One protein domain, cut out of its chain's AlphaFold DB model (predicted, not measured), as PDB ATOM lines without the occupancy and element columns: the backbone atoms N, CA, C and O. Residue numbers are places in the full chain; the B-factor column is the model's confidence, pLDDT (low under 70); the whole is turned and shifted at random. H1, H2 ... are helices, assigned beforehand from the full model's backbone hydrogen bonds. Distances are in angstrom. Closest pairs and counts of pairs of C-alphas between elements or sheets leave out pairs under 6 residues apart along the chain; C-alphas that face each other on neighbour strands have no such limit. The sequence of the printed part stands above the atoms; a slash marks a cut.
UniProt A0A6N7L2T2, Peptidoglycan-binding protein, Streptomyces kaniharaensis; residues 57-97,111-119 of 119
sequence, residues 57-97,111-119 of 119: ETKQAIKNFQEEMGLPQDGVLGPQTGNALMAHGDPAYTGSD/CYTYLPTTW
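This is residues 57 to 97 and 111 to 119 of the 119 residues of the protein "Peptidoglycan-binding protein" of Streptomyces kaniharaensis (UniProt A0A6N7L2T2). Two helices, H1 and H2, stand about perpendicular with a small gap between them, H1 upright at one end of the long axis and H2 leading away from it to a single short turn, H3, near the other end. The link of residues 69 to 78 folds back beside H1 before H2 begins, and after a cut the last stretch, residues 111 to 119, passes beside H2. The printed part has 50 residues with three named helices, in the order H1, H2, H3, and no named strand; its class is all helix. It is compact, with a radius of gyration of the C-alphas of 10.5 A, yet elongated in outline, with spans of 29 by 19 by 18 A.

H1, residues 57 to 68, and H2, residues 79 to 88, are close but not clearly touching; their closest C-alphas, those of Gln 66 and Thr 81, are 6.8 A apart. Their lines stand at 76 degrees, about perpendicular. H2 and H3, residues 91 to 94, only just touch, with 3 pairs of C-alphas within 8 A, and touch only at the corner by their link; the closest C-alphas are those of Met 86 and Thr 94, 5.1 A apart. H1 and H3 are apart. In H1 and H2 every O i to N i+4 pair is within hydrogen-bond range; H3 is too short for such a pair, and its 1 O i to N i+3 pair is not within range.

H1 begins at C-alpha 57 (34.911, -26.339, -26.951) and is 16.7 A long. H2 begins at C-alpha 79 (52.732, -29.039, -36.101) and is 14.2 A long. H3 ends at C-alpha 94 (56.363, -25.961, -22.679).

The C-alphas of Asp 74 and Asp 97, the two farthest apart, are 31.2 A from each other. Residues 98 to 110 are not printed, with 14.5 A between C-alphas 97 and 111. The link H1 to H2 is short, H2 to H3 tight. Mean pLDDT of the printed part is 83.5; residues 95 to 97 and 118 to 119 are under 70.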
ATOM      1  N   GLU A  57      34.289 -27.486 -27.628       89.50
ATOM      2  CA  GLU A  57      34.911 -26.339 -26.951       89.50
ATOM      3  C   GLU A  57      36.421 -26.299 -27.192       89.50
ATOM      4  O   GLU A  57      36.950 -25.270 -27.600       89.50
ATOM      5  N   THR A  58      37.112 -27.439 -27.061       90.12
ATOM      6  CA  THR A  58      38.542 -27.549 -27.392       90.12
ATOM      7  C   THR A  58      38.806 -27.203 -28.852       90.12
ATOM      8  O   THR A  58      39.731 -26.451 -29.150       90.12
ATOM      9  N   LYS A  59      37.958 -27.683 -29.772       90.31
ATOM     10  CA  LYS A  59      38.050 -27.317 -31.190       90.31
ATOM     11  C   LYS A  59      37.912 -25.807 -31.394       90.31
ATOM     12  O   LYS A  59      38.685 -25.232 -32.154       90.31
ATOM     13  N   GLN A  60      36.933 -25.173 -30.751       92.06
ATOM     14  CA  GLN A  60      36.719 -23.732 -30.875       92.06
ATOM     15  C   GLN A  60      37.886 -22.937 -30.281       92.06
ATOM     16  O   GLN A  60      38.352 -21.991 -30.908       92.06
ATOM     17  N   ALA A  61      38.404 -23.354 -29.128       92.38
ATOM     18  CA  ALA A  61      39.569 -22.743 -28.506       92.38
ATOM     19  C   ALA A  61      40.809 -22.825 -29.411       92.38
ATOM     20  O   ALA A  61      41.501 -21.828 -29.588       92.38
ATOM     21  N   ILE A  62      41.041 -23.971 -30.068       92.31
ATOM     22  CA  ILE A  62      42.122 -24.117 -31.058       92.31
ATOM     23  C   ILE A  62      41.931 -23.148 -32.226       92.31
ATOM     24  O   ILE A  62      42.895 -22.511 -32.634       92.31
ATOM     25  N   LYS A  63      40.707 -22.991 -32.743       93.62
ATOM     26  CA  LYS A  63      40.426 -22.041 -33.832       93.62
ATOM     27  C   LYS A  63      40.701 -20.594 -33.436       93.62
ATOM     28  O   LYS A  63      41.297 -19.867 -34.221       93.62
ATOM     29  N   ASN A  64      40.284 -20.198 -32.237       93.75
ATOM     30  CA  ASN A  64      40.520 -18.851 -31.717       93.75
ATOM     31  C   ASN A  64      42.023 -18.607 -31.513       93.75
ATOM     32  O   ASN A  64      42.553 -17.587 -31.929       93.75
ATOM     33  N   PHE A  65      42.747 -19.585 -30.963       93.31
ATOM     34  CA  PHE A  65      44.201 -19.494 -30.845       93.31
ATOM     35  C   PHE A  65      44.876 -19.389 -32.221       93.31
ATOM     36  O   PHE A  65      45.747 -18.551 -32.431       93.31
ATOM     37  N   GLN A  66      44.455 -20.204 -33.191       93.69
ATOM     38  CA  GLN A  66      44.943 -20.120 -34.568       93.69
ATOM     39  C   GLN A  66      44.679 -18.739 -35.183       93.69
ATOM     40  O   GLN A  66      45.548 -18.232 -35.884       93.69
ATOM     41  N   GLU A  67      43.534 -18.116 -34.892       93.81
ATOM     42  CA  GLU A  67      43.214 -16.748 -35.313       93.81
ATOM     43  C   GLU A  67      44.233 -15.733 -34.804       93.81
ATOM     44  O   GLU A  67      44.825 -15.004 -35.598       93.81
ATOM     45  N   GLU A  68      44.473 -15.724 -33.491       90.88
ATOM     46  CA  GLU A  68      45.402 -14.789 -32.853       90.88
ATOM     47  C   GLU A  68      46.839 -14.968 -33.345       90.88
ATOM     48  O   GLU A  68      47.587 -14.000 -33.482       90.88
ATOM     49  N   MET A  69      47.207 -16.206 -33.673       90.44
ATOM     50  CA  MET A  69      48.524 -16.550 -34.203       90.44
ATOM     51  C   MET A  69      48.643 -16.363 -35.726       90.44
ATOM     52  O   MET A  69      49.714 -16.609 -36.283       90.44
ATOM     53  N   GLY A  70      47.572 -15.960 -36.421       92.00
ATOM     54  CA  GLY A  70      47.560 -15.804 -37.881       92.00
ATOM     55  C   GLY A  70      47.722 -17.123 -38.653       92.00
ATOM     56  O   GLY A  70      48.244 -17.137 -39.769       92.00
ATOM     57  N   LEU A  71      47.313 -18.239 -38.051       90.81
ATOM     58  CA  LEU A  71      47.358 -19.589 -38.610       90.81
ATOM     59  C   LEU A  71      46.013 -19.974 -39.261       90.81
ATOM     60  O   LEU A  71      44.979 -19.367 -38.974       90.81
ATOM     61  N   PRO A  72      45.979 -21.016 -40.115       89.44
ATOM     62  CA  PRO A  72      44.720 -21.562 -40.617       89.44
ATOM     63  C   PRO A  72      43.796 -22.000 -39.468       89.44
ATOM     64  O   PRO A  72      44.166 -22.853 -38.670       89.44
ATOM     65  N   GLN A  73      42.581 -21.444 -39.405       91.31
ATOM     66  CA  GLN A  73      41.572 -21.732 -38.373       91.31
ATOM     67  C   GLN A  73      40.817 -23.049 -38.647       91.31
ATOM     68  O   GLN A  73      39.583 -23.090 -38.721       91.31
ATOM     69  N   ASP A  74      41.534 -24.144 -38.872       87.25
ATOM     70  CA  ASP A  74      40.934 -25.454 -39.150       87.25
ATOM     71  C   ASP A  74      40.408 -26.157 -37.880       87.25
ATOM     72  O   ASP A  74      39.563 -27.060 -37.961       87.25
ATOM     73  N   GLY A  75      40.817 -25.690 -36.694       86.69
ATOM     74  CA  GLY A  75      40.481 -26.304 -35.412       86.69
ATOM     75  C   GLY A  75      41.182 -27.640 -35.190       86.69
ATOM     76  O   GLY A  75      40.685 -28.472 -34.429       86.69
ATOM     77  N   VAL A  76      42.291 -27.868 -35.892       88.69
ATOM     78  CA  VAL A  76      43.158 -29.032 -35.762       88.69
ATOM     79  C   VAL A  76      44.522 -28.545 -35.308       88.69
ATOM     80  O   VAL A  76      45.194 -27.760 -35.968       88.69
ATOM     81  N   LEU A  77      44.979 -29.046 -34.170       85.25
ATOM     82  CA  LEU A  77      46.304 -28.740 -33.671       85.25
ATOM     83  C   LEU A  77      47.306 -29.625 -34.418       85.25
ATOM     84  O   LEU A  77      47.556 -30.780 -34.070       85.25
ATOM     85  N   GLY A  78      47.825 -29.071 -35.510       87.25
ATOM     86  CA  GLY A  78      48.941 -29.617 -36.269       87.25
ATOM     87  C   GLY A  78      50.291 -29.051 -35.819       87.25
ATOM     88  O   GLY A  78      50.351 -28.243 -34.891       87.25
ATOM     89  N   PRO A  79      51.384 -29.412 -36.514       85.06
ATOM     90  CA  PRO A  79      52.732 -29.039 -36.101       85.06
ATOM     91  C   PRO A  79      52.986 -27.527 -35.986       85.06
ATOM     92  O   PRO A  79      53.686 -27.080 -35.085       85.06
ATOM     93  N   GLN A  80      52.371 -26.718 -36.857       87.25
ATOM     94  CA  GLN A  80      52.474 -25.254 -36.786       87.25
ATOM     95  C   GLN A  80      51.785 -24.691 -35.536       87.25
ATOM     96  O   GLN A  80      52.355 -23.853 -34.841       87.25
ATOM     97  N   THR A  81      50.584 -25.182 -35.221       90.19
ATOM     98  CA  THR A  81      49.845 -24.787 -34.015       90.19
ATOM     99  C   THR A  81      50.555 -25.264 -32.751       90.19
ATOM    100  O   THR A  81      50.642 -24.510 -31.790       90.19
ATOM    101  N   GLY A  82      51.117 -26.476 -32.750       88.50
ATOM    102  CA  GLY A  82      51.903 -26.969 -31.622       88.50
ATOM    103  C   GLY A  82      53.178 -26.159 -31.390       88.50
ATOM    104  O   GLY A  82      53.471 -25.825 -30.248       88.50
ATOM    105  N   ASN A  83      53.895 -25.751 -32.445       86.88
ATOM    106  CA  ASN A  83      55.052 -24.855 -32.312       86.88
ATOM    107  C   ASN A  83      54.658 -23.498 -31.703       86.88
ATOM    108  O   ASN A  83      55.349 -22.999 -30.818       86.88
ATOM    109  N   ALA A  84      53.535 -22.926 -32.147       88.75
ATOM    110  CA  ALA A  84      52.990 -21.694 -31.587       88.75
ATOM    111  C   ALA A  84      52.629 -21.856 -30.099       88.75
ATOM    112  O   ALA A  84      53.006 -21.015 -29.286       88.75
ATOM    113  N   LEU A  85      51.979 -22.962 -29.722       87.38
ATOM    114  CA  LEU A  85      51.673 -23.260 -28.319       87.38
ATOM    115  C   LEU A  85      52.926 -23.435 -27.470       87.38
ATOM    116  O   LEU A  85      52.950 -22.983 -26.337       87.38
ATOM    117  N   MET A  86      53.978 -24.048 -28.003       84.69
ATOM    118  CA  MET A  86      55.235 -24.184 -27.270       84.69
ATOM    119  C   MET A  86      55.912 -22.831 -27.015       84.69
ATOM    120  O   MET A  86      56.491 -22.637 -25.952       84.69
ATOM    121  N   ALA A  87      55.814 -21.895 -27.961       85.50
ATOM    122  CA  ALA A  87      56.423 -20.570 -27.846       85.50
ATOM    123  C   ALA A  87      55.627 -19.588 -26.962       85.50
ATOM    124  O   ALA A  87      56.219 -18.677 -26.390       85.50
ATOM    125  N   HIS A  88      54.305 -19.760 -26.867       86.50
ATOM    126  CA  HIS A  88      53.391 -18.803 -26.225       86.50
ATOM    127  C   HIS A  88      52.580 -19.378 -25.052       86.50
ATOM    128  O   HIS A  88      51.859 -18.644 -24.379       86.50
ATOM    129  N   GLY A  89      52.664 -20.687 -24.827       85.06
ATOM    130  CA  GLY A  89      51.982 -21.393 -23.748       85.06
ATOM    131  C   GLY A  89      52.675 -21.246 -22.394       85.06
ATOM    132  O   GLY A  89      53.579 -20.431 -22.222       85.06
ATOM    133  N   ASP A  90      52.247 -22.056 -21.426       84.62
ATOM    134  CA  ASP A  90      52.776 -22.006 -20.065       84.62
ATOM    135  C   ASP A  90      54.235 -22.506 -20.043       84.62
ATOM    136  O   ASP A  90      54.477 -23.704 -20.262       84.62
ATOM    137  N   PRO A  91      55.219 -21.647 -19.707       77.69
ATOM    138  CA  PRO A  91      56.629 -22.025 -19.664       77.69
ATOM    139  C   PRO A  91      56.939 -23.155 -18.668       77.69
ATOM    140  O   PRO A  91      57.970 -23.818 -18.811       77.69
ATOM    141  N   ALA A  92      56.068 -23.428 -17.689       77.44
ATOM    142  CA  ALA A  92      56.196 -24.580 -16.796       77.44
ATOM    143  C   ALA A  92      55.965 -25.926 -17.512       77.44
ATOM    144  O   ALA A  92      56.526 -26.942 -17.094       77.44
ATOM    145  N   TYR A  93      55.181 -25.938 -18.596       76.75
ATOM    146  CA  TYR A  93      54.790 -27.146 -19.331       76.75
ATOM    147  C   TYR A  93      55.325 -27.206 -20.766       76.75
ATOM    148  O   TYR A  93      55.410 -28.309 -21.314       76.75
ATOM    149  N   THR A  94      55.726 -26.071 -21.350       75.19
ATOM    150  CA  THR A  94      56.363 -25.961 -22.679       75.19
ATOM    151  C   THR A  94      57.875 -25.775 -22.606       75.19
ATOM    152  O   THR A  94      58.579 -26.192 -23.521       75.19
ATOM    153  N   GLY A  95      58.399 -25.316 -21.468       64.19
ATOM    154  CA  GLY A  95      59.820 -25.317 -21.144       64.19
ATOM    155  C   GLY A  95      60.640 -24.227 -21.830       64.19
ATOM    156  O   GLY A  95      60.932 -24.309 -23.017       64.19
ATOM    157  N   SER A  96      61.157 -23.303 -21.018       49.69
ATOM    158  CA  SER A  96      62.506 -22.754 -21.223       49.69
ATOM    159  C   SER A  96      63.207 -22.309 -19.933       49.69
ATOM    160  O   SER A  96      64.429 -22.358 -19.910       49.69
ATOM    161  N   ASP A  97      62.509 -21.981 -18.832       46.31
ATOM    162  CA  ASP A  97      63.177 -21.310 -17.688       46.31
ATOM    163  C   ASP A  97      62.714 -21.723 -16.276       46.31
ATOM    164  O   ASP A  97      62.850 -20.956 -15.324       46.31
ATOM    165  N   CYS A 111      54.647 -31.133 -22.077       81.00
ATOM    166  CA  CYS A 111      53.890 -30.961 -23.315       81.00
ATOM    167  C   CYS A 111      54.711 -31.117 -24.594       81.00
ATOM    168  O   CYS A 111      54.126 -31.409 -25.634       81.00
ATOM    169  N   TYR A 112      56.041 -31.031 -24.527       75.94
ATOM    170  CA  TYR A 112      56.918 -31.288 -25.672       75.94
ATOM    171  C   TYR A 112      56.716 -32.696 -26.242       75.94
ATOM    172  O   TYR A 112      56.675 -32.883 -27.451       75.94
ATOM    173  N   THR A 113      56.540 -33.692 -25.371       74.50
ATOM    174  CA  THR A 113      56.391 -35.098 -25.781       74.50
ATOM    175  C   THR A 113      55.013 -35.402 -26.381       74.50
ATOM    176  O   THR A 113      54.853 -36.409 -27.072       74.50
ATOM    177  N   TYR A 114      54.009 -34.554 -26.129       80.00
ATOM    178  CA  TYR A 114      52.618 -34.818 -26.513       80.00
ATOM    179  C   TYR A 114      52.046 -33.856 -27.557       80.00
ATOM    180  O   TYR A 114      51.059 -34.208 -28.205       80.00
ATOM    181  N   LEU A 115      52.625 -32.666 -27.733       82.19
ATOM    182  CA  LEU A 115      52.206 -31.733 -28.772       82.19
ATOM    183  C   LEU A 115      52.896 -32.064 -30.105       82.19
ATOM    184  O   LEU A 115      54.111 -32.271 -30.139       82.19
ATOM    185  N   PRO A 116      52.157 -32.082 -31.230       78.25
ATOM    186  CA  PRO A 116      52.766 -32.198 -32.542       78.25
ATOM    187  C   PRO A 116      53.572 -30.932 -32.810       78.25
ATOM    188  O   PRO A 116      53.023 -29.842 -32.917       78.25
ATOM    189  N   THR A 117      54.881 -31.087 -32.917       75.50
ATOM    190  CA  THR A 117      55.829 -30.023 -33.243       75.50
ATOM    191  C   THR A 117      56.789 -30.529 -34.325       75.50
ATOM    192  O   THR A 117      56.791 -31.723 -34.636       75.50
ATOM    193  N   THR A 118      57.544 -29.639 -34.975       67.19
ATOM    194  CA  THR A 118      58.423 -29.995 -36.117       67.19
ATOM    195  C   THR A 118      59.925 -29.951 -35.814       67.19
ATOM    196  O   THR A 118      60.706 -29.845 -36.758       67.19
ATOM    197  N   TRP A 119      60.338 -29.936 -34.545       57.47
ATOM    198  CA  TRP A 119      61.741 -29.727 -34.151       57.47
ATOM    199  C   TRP A 119      62.562 -31.015 -34.142       57.47
ATOM    200  O   TRP A 119      61.998 -32.073 -33.781       57.47
TER     201      TRP A 119